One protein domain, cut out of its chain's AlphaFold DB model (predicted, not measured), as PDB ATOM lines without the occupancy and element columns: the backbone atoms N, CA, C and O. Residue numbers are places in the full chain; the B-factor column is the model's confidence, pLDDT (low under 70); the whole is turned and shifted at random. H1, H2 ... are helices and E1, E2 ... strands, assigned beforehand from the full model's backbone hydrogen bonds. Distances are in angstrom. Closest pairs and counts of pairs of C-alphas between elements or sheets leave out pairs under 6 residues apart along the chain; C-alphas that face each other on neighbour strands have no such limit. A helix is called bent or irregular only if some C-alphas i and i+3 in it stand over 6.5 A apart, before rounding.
ATOM      1  N   SER A   2     352.411 288.154 235.789       50.34
ATOM      2  CA  SER A   2     352.236 289.590 235.533       50.34
ATOM      3  C   SER A   2     351.045 290.154 236.319       50.34
ATOM      4  O   SER A   2     350.045 289.469 236.535       50.34
ATOM      5  N   LEU A   3     351.139 291.415 236.745       54.78
ATOM      6  CA  LEU A   3     350.077 292.144 237.452       54.78
ATOM      7  C   LEU A   3     348.742 292.132 236.674       54.78
ATOM      8  O   LEU A   3     347.671 292.022 237.267       54.78
ATOM      9  N   TYR A   4     348.831 292.133 235.340       54.38
ATOM     10  CA  TYR A   4     347.702 292.031 234.411       54.38
ATOM     11  C   TYR A   4     346.883 290.749 234.591       54.38
ATOM     12  O   TYR A   4     345.654 290.789 234.589       54.38
ATOM     13  N   ALA A   5     347.552 289.615 234.827       54.84
ATOM     14  CA  ALA A   5     346.871 288.347 235.052       54.84
ATOM     15  C   ALA A   5     346.109 288.321 236.392       54.84
ATOM     16  O   ALA A   5     345.104 287.632 236.518       54.84
ATOM     17  N   ARG A   6     346.532 289.092 237.402       55.56
ATOM     18  CA  ARG A   6     345.783 289.200 238.668       55.56
ATOM     19  C   ARG A   6     344.572 290.121 238.568       55.56
ATOM     20  O   ARG A   6     343.557 289.828 239.187       55.56
ATOM     21  N   MET A   7     344.677 291.218 237.816       58.50
ATOM     22  CA  MET A   7     343.572 292.171 237.657       58.50
ATOM     23  C   MET A   7     342.416 291.593 236.839       58.50
ATOM     24  O   MET A   7     341.262 291.803 237.195       58.50
ATOM     25  N   LEU A   8     342.720 290.850 235.773       54.31
ATOM     26  CA  LEU A   8     341.695 290.292 234.887       54.31
ATOM     27  C   LEU A   8     341.065 288.994 235.421       54.31
ATOM     28  O   LEU A   8     339.903 288.729 235.134       54.31
ATOM     29  N   TYR A   9     341.790 288.189 236.205       58.16
ATOM     30  CA  TYR A   9     341.398 286.800 236.487       58.16
ATOM     31  C   TYR A   9     341.232 286.516 237.988       58.16
ATOM     32  O   TYR A   9     341.939 285.692 238.564       58.16
ATOM     33  N   ARG A  10     340.241 287.167 238.617       54.34
ATOM     34  CA  ARG A  10     339.791 286.988 240.023       54.34
ATOM     35  C   ARG A  10     339.253 285.577 240.382       54.34
ATOM     36  O   ARG A  10     338.585 285.428 241.398       54.34
ATOM     37  N   SER A  11     339.521 284.549 239.574       54.03
ATOM     38  CA  SER A  11     339.026 283.171 239.731       54.03
ATOM     39  C   SER A  11     340.193 282.172 239.758       54.03
ATOM     40  O   SER A  11     341.084 282.212 238.906       54.03
ATOM     41  N   GLU A  12     340.205 281.278 240.752       55.75
ATOM     42  CA  GLU A  12     341.325 280.369 241.051       55.75
ATOM     43  C   GLU A  12     341.561 279.271 239.992       55.75
ATOM     44  O   GLU A  12     342.686 278.762 239.865       55.75
ATOM     45  N   THR A  13     340.545 278.961 239.181       58.59
ATOM     46  CA  THR A  13     340.499 277.865 238.196       58.59
ATOM     47  C   THR A  13     340.195 278.380 236.788       58.59
ATOM     48  O   THR A  13     339.257 277.952 236.123       58.59
ATOM     49  N   HIS A  14     340.999 279.322 236.291       60.00
ATOM     50  CA  HIS A  14     340.801 279.825 234.932       60.00
ATOM     51  C   HIS A  14     341.447 278.901 233.877       60.00
ATOM     52  O   HIS A  14     342.642 278.607 233.996       60.00
ATOM     53  N   PRO A  15     340.739 278.520 232.791       60.56
ATOM     54  CA  PRO A  15     341.274 277.684 231.704       60.56
ATOM     55  C   PRO A  15     342.494 278.273 230.984       60.56
ATOM     56  O   PRO A  15     343.152 277.572 230.235       60.56
ATOM     57  N   TRP A  16     342.843 279.535 231.239       57.97
ATOM     58  CA  TRP A  16     343.998 280.223 230.652       57.97
ATOM     59  C   TRP A  16     345.183 280.356 231.626       57.97
ATOM     60  O   TRP A  16     346.243 280.861 231.263       57.97
ATOM     61  N   LYS A  17     345.044 279.866 232.869       61.16
ATOM     62  CA  LYS A  17     346.107 279.879 233.890       61.16
ATOM     63  C   LYS A  17     347.331 279.083 233.436       61.16
ATOM     64  O   LYS A  17     348.460 279.516 233.658       61.16
ATOM     65  N   TRP A  18     347.119 277.955 232.757       61.06
ATOM     66  CA  TRP A  18     348.213 277.180 232.164       61.06
ATOM     67  C   TRP A  18     348.869 277.930 231.000       61.06
ATOM     68  O   TRP A  18     350.089 277.911 230.891       61.06
ATOM     69  N   LEU A  19     348.089 278.679 230.211       61.16
ATOM     70  CA  LEU A  19     348.615 279.495 229.122       61.16
ATOM     71  C   LEU A  19     349.552 280.584 229.670       61.16
ATOM     72  O   LEU A  19     350.648 280.775 229.170       61.16
ATOM     73  N   THR A  20     349.226 281.222 230.798       59.78
ATOM     74  CA  THR A  20     350.162 282.177 231.432       59.78
ATOM     75  C   THR A  20     351.479 281.550 231.912       59.78
ATOM     76  O   THR A  20     352.474 282.265 232.016       59.78
ATOM     77  N   LYS A  21     351.527 280.229 232.166       62.19
ATOM     78  CA  LYS A  21     352.782 279.516 232.470       62.19
ATOM     79  C   LYS A  21     353.648 279.304 231.226       62.19
ATOM     80  O   LYS A  21     354.866 279.290 231.362       62.19
ATOM     81  N   THR A  22     353.058 279.179 230.035       59.53
ATOM     82  CA  THR A  22     353.826 279.020 228.787       59.53
ATOM     83  C   THR A  22     354.474 280.328 228.328       59.53
ATOM     84  O   THR A  22     355.467 280.291 227.614       59.53
ATOM     85  N   TYR A  23     353.991 281.481 228.800       57.78
ATOM     86  CA  TYR A  23     354.613 282.782 228.528       57.78
ATOM     87  C   TYR A  23     355.789 283.133 229.449       57.78
ATOM     88  O   TYR A  23     356.431 284.154 229.236       57.78
ATOM     89  N   VAL A  24     356.097 282.327 230.474       60.69
ATOM     90  CA  VAL A  24     357.207 282.631 231.404       60.69
ATOM     91  C   VAL A  24     358.563 282.548 230.697       60.69
ATOM     92  O   VAL A  24     359.488 283.267 231.061       60.69
ATOM     93  N   SER A  25     358.666 281.707 229.667       60.91
ATOM     94  CA  SER A  25     359.835 281.606 228.791       60.91
ATOM     95  C   SER A  25     359.803 282.579 227.609       60.91
ATOM     96  O   SER A  25     360.791 282.666 226.882       60.91
ATOM     97  N   PHE A  26     358.700 283.304 227.391       65.50
ATOM     98  CA  PHE A  26     358.635 284.299 226.326       65.50
ATOM     99  C   PHE A  26     359.429 285.535 226.753       65.50
ATOM    100  O   PHE A  26     359.133 286.163 227.770       65.50
ATOM    101  N   GLY A  27     360.457 285.865 225.967       72.56
ATOM    102  CA  GLY A  27     361.241 287.083 226.151       72.56
ATOM    103  C   GLY A  27     360.392 288.344 225.981       72.56
ATOM    104  O   GLY A  27     359.203 288.302 225.652       72.56
ATOM    105  N   THR A  28     361.004 289.506 226.183       80.88
ATOM    106  CA  THR A  28     360.297 290.768 225.965       80.88
ATOM    107  C   THR A  28     360.177 291.070 224.475       80.88
ATOM    108  O   THR A  28     361.008 290.658 223.667       80.88
ATOM    109  N   THR A  29     359.189 291.879 224.089       83.31
ATOM    110  CA  THR A  29     359.064 292.387 222.715       83.31
ATOM    111  C   THR A  29     360.371 293.001 222.194       83.31
ATOM    112  O   THR A  29     360.688 292.849 221.017       83.31
ATOM    113  N   LYS A  30     361.152 293.649 223.073       84.00
ATOM    114  CA  LYS A  30     362.456 294.238 222.741       84.00
ATOM    115  C   LYS A  30     363.507 293.187 222.393       84.00
ATOM    116  O   LYS A  30     364.295 293.426 221.481       84.00
ATOM    117  N   ASP A  31     363.508 292.047 223.081       87.62
ATOM    118  CA  ASP A  31     364.443 290.955 222.796       87.62
ATOM    119  C   ASP A  31     364.218 290.415 221.384       87.62
ATOM    120  O   ASP A  31     365.164 290.313 220.611       87.62
ATOM    121  N   TYR A  32     362.959 290.195 221.001       88.50
ATOM    122  CA  TYR A  32     362.614 289.758 219.648       88.50
ATOM    123  C   TYR A  32     362.946 290.809 218.578       88.50
ATOM    124  O   TYR A  32     363.474 290.459 217.527       88.50
ATOM    125  N   VAL A  33     362.716 292.102 218.843       90.75
ATOM    126  CA  VAL A  33     363.134 293.179 217.923       90.75
ATOM    127  C   VAL A  33     364.652 293.175 217.722       90.75
ATOM    128  O   VAL A  33     365.118 293.328 216.594       90.75
ATOM    129  N   ARG A  34     365.430 292.975 218.794       91.69
ATOM    130  CA  ARG A  34     366.892 292.851 218.709       91.69
ATOM    131  C   ARG A  34     367.294 291.629 217.882       91.69
ATOM    132  O   ARG A  34     368.072 291.789 216.950       91.69
ATOM    133  N   MET A  35     366.712 290.461 218.155       92.62
ATOM    134  CA  MET A  35     367.000 289.225 217.413       92.62
ATOM    135  C   MET A  35     366.720 289.368 215.913       92.62
ATOM    136  O   MET A  35     367.508 288.915 215.091       92.62
ATOM    137  N   ILE A  36     365.626 290.032 215.531       92.31
ATOM    138  CA  ILE A  36     365.289 290.254 214.116       92.31
ATOM    139  C   ILE A  36     366.298 291.209 213.453       92.31
ATOM    140  O   ILE A  36     366.701 290.979 212.314       92.31
ATOM    141  N   ARG A  37     366.770 292.240 214.168       91.69
ATOM    142  CA  ARG A  37     367.834 293.134 213.675       91.69
ATOM    143  C   ARG A  37     369.173 292.419 213.510       91.69
ATOM    144  O   ARG A  37     369.870 292.678 212.537       91.69
ATOM    145  N   GLU A  38     369.518 291.508 214.418       93.94
ATOM    146  CA  GLU A  38     370.739 290.689 214.328       93.94
ATOM    147  C   GLU A  38     370.753 289.796 213.079       93.94
ATOM    148  O   GLU A  38     371.816 289.531 212.529       93.94
ATOM    149  N   GLN A  39     369.582 289.390 212.578       92.44
ATOM    150  CA  GLN A  39     369.454 288.667 211.305       92.44
ATOM    151  C   GLN A  39     369.603 289.569 210.063       92.44
ATOM    152  O   GLN A  39     369.484 289.090 208.938       92.44
ATOM    153  N   GLY A  40     369.849 290.870 210.241       91.62
ATOM    154  CA  GLY A  40     370.074 291.819 209.150       91.62
ATOM    155  C   GLY A  40     368.812 292.494 208.613       91.62
ATOM    156  O   GLY A  40     368.890 293.167 207.592       91.62
ATOM    157  N   PHE A  41     367.656 292.359 209.271       92.00
ATOM    158  CA  PHE A  41     366.456 293.118 208.901       92.00
ATOM    159  C   PHE A  41     366.540 294.567 209.411       92.00
ATOM    160  O   PHE A  41     366.926 294.822 210.555       92.00
ATOM    161  N   SER A  42     366.130 295.521 208.576       89.94
ATOM    162  CA  SER A  42     365.975 296.939 208.914       89.94
ATOM    163  C   SER A  42     364.514 297.272 209.251       89.94
ATOM    164  O   SER A  42     363.620 296.457 209.044       89.94
ATOM    165  N   GLU A  43     364.263 298.460 209.819       90.81
ATOM    166  CA  GLU A  43     362.897 298.954 210.099       90.81
ATOM    167  C   GLU A  43     362.037 297.966 210.922       90.81
ATOM    168  O   GLU A  43     360.873 297.721 210.628       90.81
ATOM    169  N   VAL A  44     362.636 297.342 211.947       91.81
ATOM    170  CA  VAL A  44     361.930 296.343 212.765       91.81
ATOM    171  C   VAL A  44     360.953 297.011 213.734       91.81
ATOM    172  O   VAL A  44     361.378 297.742 214.637       91.81
ATOM    173  N   GLU A  45     359.671 296.683 213.592       90.56
ATOM    174  CA  GLU A  45     358.556 297.146 214.417       90.56
ATOM    175  C   GLU A  45     357.881 295.985 215.152       90.56
ATOM    176  O   GLU A  45     357.901 294.832 214.711       90.56
ATOM    177  N   ALA A  46     357.255 296.292 216.289       90.50
ATOM    178  CA  ALA A  46     356.496 295.319 217.057       90.50
ATOM    179  C   ALA A  46     355.169 295.901 217.545       90.50
ATOM    180  O   ALA A  46     355.130 296.973 218.149       90.50
ATOM    181  N   LYS A  47     354.084 295.157 217.328       89.19
ATOM    182  CA  LYS A  47     352.724 295.538 217.710       89.19
ATOM    183  C   LYS A  47     352.102 294.464 218.588       89.19
ATOM    184  O   LYS A  47     351.856 293.348 218.136       89.19
ATOM    185  N   VAL A  48     351.814 294.816 219.837       84.31
ATOM    186  CA  VAL A  48     351.048 293.955 220.744       84.31
ATOM    187  C   VAL A  48     349.575 294.011 220.338       84.31
ATOM    188  O   VAL A  48     348.986 295.087 220.244       84.31
ATOM    189  N   VAL A  49     348.984 292.852 220.072       82.50
ATOM    190  CA  VAL A  49     347.582 292.702 219.677       82.50
ATOM    191  C   VAL A  49     346.739 292.441 220.922       82.50
ATOM    192  O   VAL A  49     347.092 291.620 221.770       82.50
ATOM    193  N   PHE A  50     345.615 293.148 221.045       64.19
ATOM    194  CA  PHE A  50     344.654 292.959 222.133       64.19
ATOM    195  C   PHE A  50     344.038 291.543 222.074       64.19
ATOM    196  O   PHE A  50     343.653 291.126 220.982       64.19
ATOM    197  N   PRO A  51     343.931 290.788 223.193       66.00
ATOM    198  CA  PRO A  51     344.068 291.190 224.601       66.00
ATOM    199  C   PRO A  51     345.481 291.015 225.203       66.00
ATOM    200  O   PRO A  51     345.636 290.467 226.289       66.00
ATOM    201  N   GLY A  52     346.535 291.474 224.522       65.69
ATOM    202  CA  GLY A  52     347.888 291.580 225.087       65.69
ATOM    203  C   GLY A  52     348.706 290.287 225.062       65.69
ATOM    204  O   GLY A  52     349.796 290.247 225.623       65.69
ATOM    205  N   MET A  53     348.183 289.239 224.422       69.75
ATOM    206  CA  MET A  53     348.739 287.876 224.455       69.75
ATOM    207  C   MET A  53     349.447 287.466 223.157       69.75
ATOM    208  O   MET A  53     350.046 286.394 223.085       69.75
ATOM    209  N   ALA A  54     349.386 288.312 222.131       76.75
ATOM    210  CA  ALA A  54     350.070 288.115 220.863       76.75
ATOM    211  C   ALA A  54     350.829 289.390 220.498       76.75
ATOM    212  O   ALA A  54     350.341 290.497 220.714       76.75
ATOM    213  N   THR A  55     352.026 289.235 219.942       85.00
ATOM    214  CA  THR A  55     352.795 290.339 219.365       85.00
ATOM    215  C   THR A  55     353.094 289.992 217.918       85.00
ATOM    216  O   THR A  55     353.471 288.864 217.614       85.00
ATOM    217  N   ILE A  56     352.889 290.950 217.027       88.38
ATOM    218  CA  ILE A  56     353.286 290.862 215.628       88.38
ATOM    219  C   ILE A  56     354.605 291.613 215.499       88.38
ATOM    220  O   ILE A  56     354.688 292.764 215.926       88.38
ATOM    221  N   TRP A  57     355.607 290.974 214.901       91.06
ATOM    222  CA  TRP A  57     356.869 291.611 214.537       91.06
ATOM    223  C   TRP A  57     356.965 291.724 213.023       91.06
ATOM    224  O   TRP A  57     356.622 290.783 212.307       91.06
ATOM    225  N   GLN A  58     357.422 292.872 212.544       91.06
ATOM    226  CA  GLN A  58     357.610 293.154 211.126       91.06
ATOM    227  C   GLN A  58     358.999 293.745 210.935       91.06
ATOM    228  O   GLN A  58     359.474 294.481 211.794       91.06
ATOM    229  N   GLY A  59     359.663 293.395 209.841       92.19
ATOM    230  CA  GLY A  59     360.975 293.922 209.489       92.19
ATOM    231  C   GLY A  59     361.152 293.906 207.980       92.19
ATOM    232  O   GLY A  59     360.574 293.069 207.282       92.19
TER     233      GLY A  59
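AT A GLANCE: This is residues 2 to 59 of the 63 residues of an uncharacterized protein of Candidatus Thalassarchaeaceae archaeon (UniProt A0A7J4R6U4). A two-stranded hairpin, E1 and E2, with helix H3 packed on it makes one end of a long, loose rod, and two short helices, H1 and H2, make the other end. H1 and H2 run opposite ways in a loose fold-back of the chain, both apart from the strands of the hairpin, and residues 10 to 15 of the turn between them stick out. The printed part has 58 residues with three named helices and then two named strands, in the order H1, H2, H3, E1, E2. The sheet has the order E1 - E2 and is antiparallel; the class is mixed, helices and strands. The whole is loose, with a radius of gyration of the C-alphas of 14.3 A and spans of 44 by 20 by 17 A.

HOW THE PARTS SIT: H1, residues 3 to 8, and H2, residues 17 to 25, are close but not clearly touching, the closest C-alphas being those of Ala 5 and Thr 20 at 7.9 A. They run opposite ways at a shallow tilt of 21 degrees. H2 is only just irregular: C-alphas 22 and 25 are 6.54 A apart. H3, residues 29 to 38, is apart from H1 and from H2. The strands E1, residues 42 to 49, and E2, residues 54 to 59, form a hairpin and are antiparallel neighbours, with 164 degrees between their directions. N 47 and O 56, at 2.8 A, and N 58 and O 45, at 3.0 A, are within hydrogen-bond range. The closest C-alphas of H3 and E1 are those of Val 33 and Val 44, 6.2 A apart. Those of H3 and E2 are Val 33 and Trp 57, 7.3 A apart. H1 and H2 are each apart from E1 and from E2. In H1 and H3 every O i to N i+4 pair is within hydrogen-bond range; in H2, 3 of 5 are.

IN THESE COORDINATES: H1 begins at C-alpha 3 at (350.077, 292.144, 237.452) and is 9.0 A long from first to last C-alpha. H2 measures 14.7 A and H3 14.5 A. E1 is 21.7 A long, beginning at C-alpha 42 at (365.975, 296.939, 208.914). E2 is 16.8 A long and ends at C-alpha 59 at (360.975, 293.922, 209.489).

THE WHOLE: The two C-alphas farthest apart, those of Glu 12 and Gly 40, are 44.4 A apart. The printed part has no cut. The link from H1 to H2 is short, the other three are tight, and none is long. Residues 10 to 15 stand free. The mean pLDDT of the printed part is 73.7, and residues 2 to 26 and 50 to 53 are under 70.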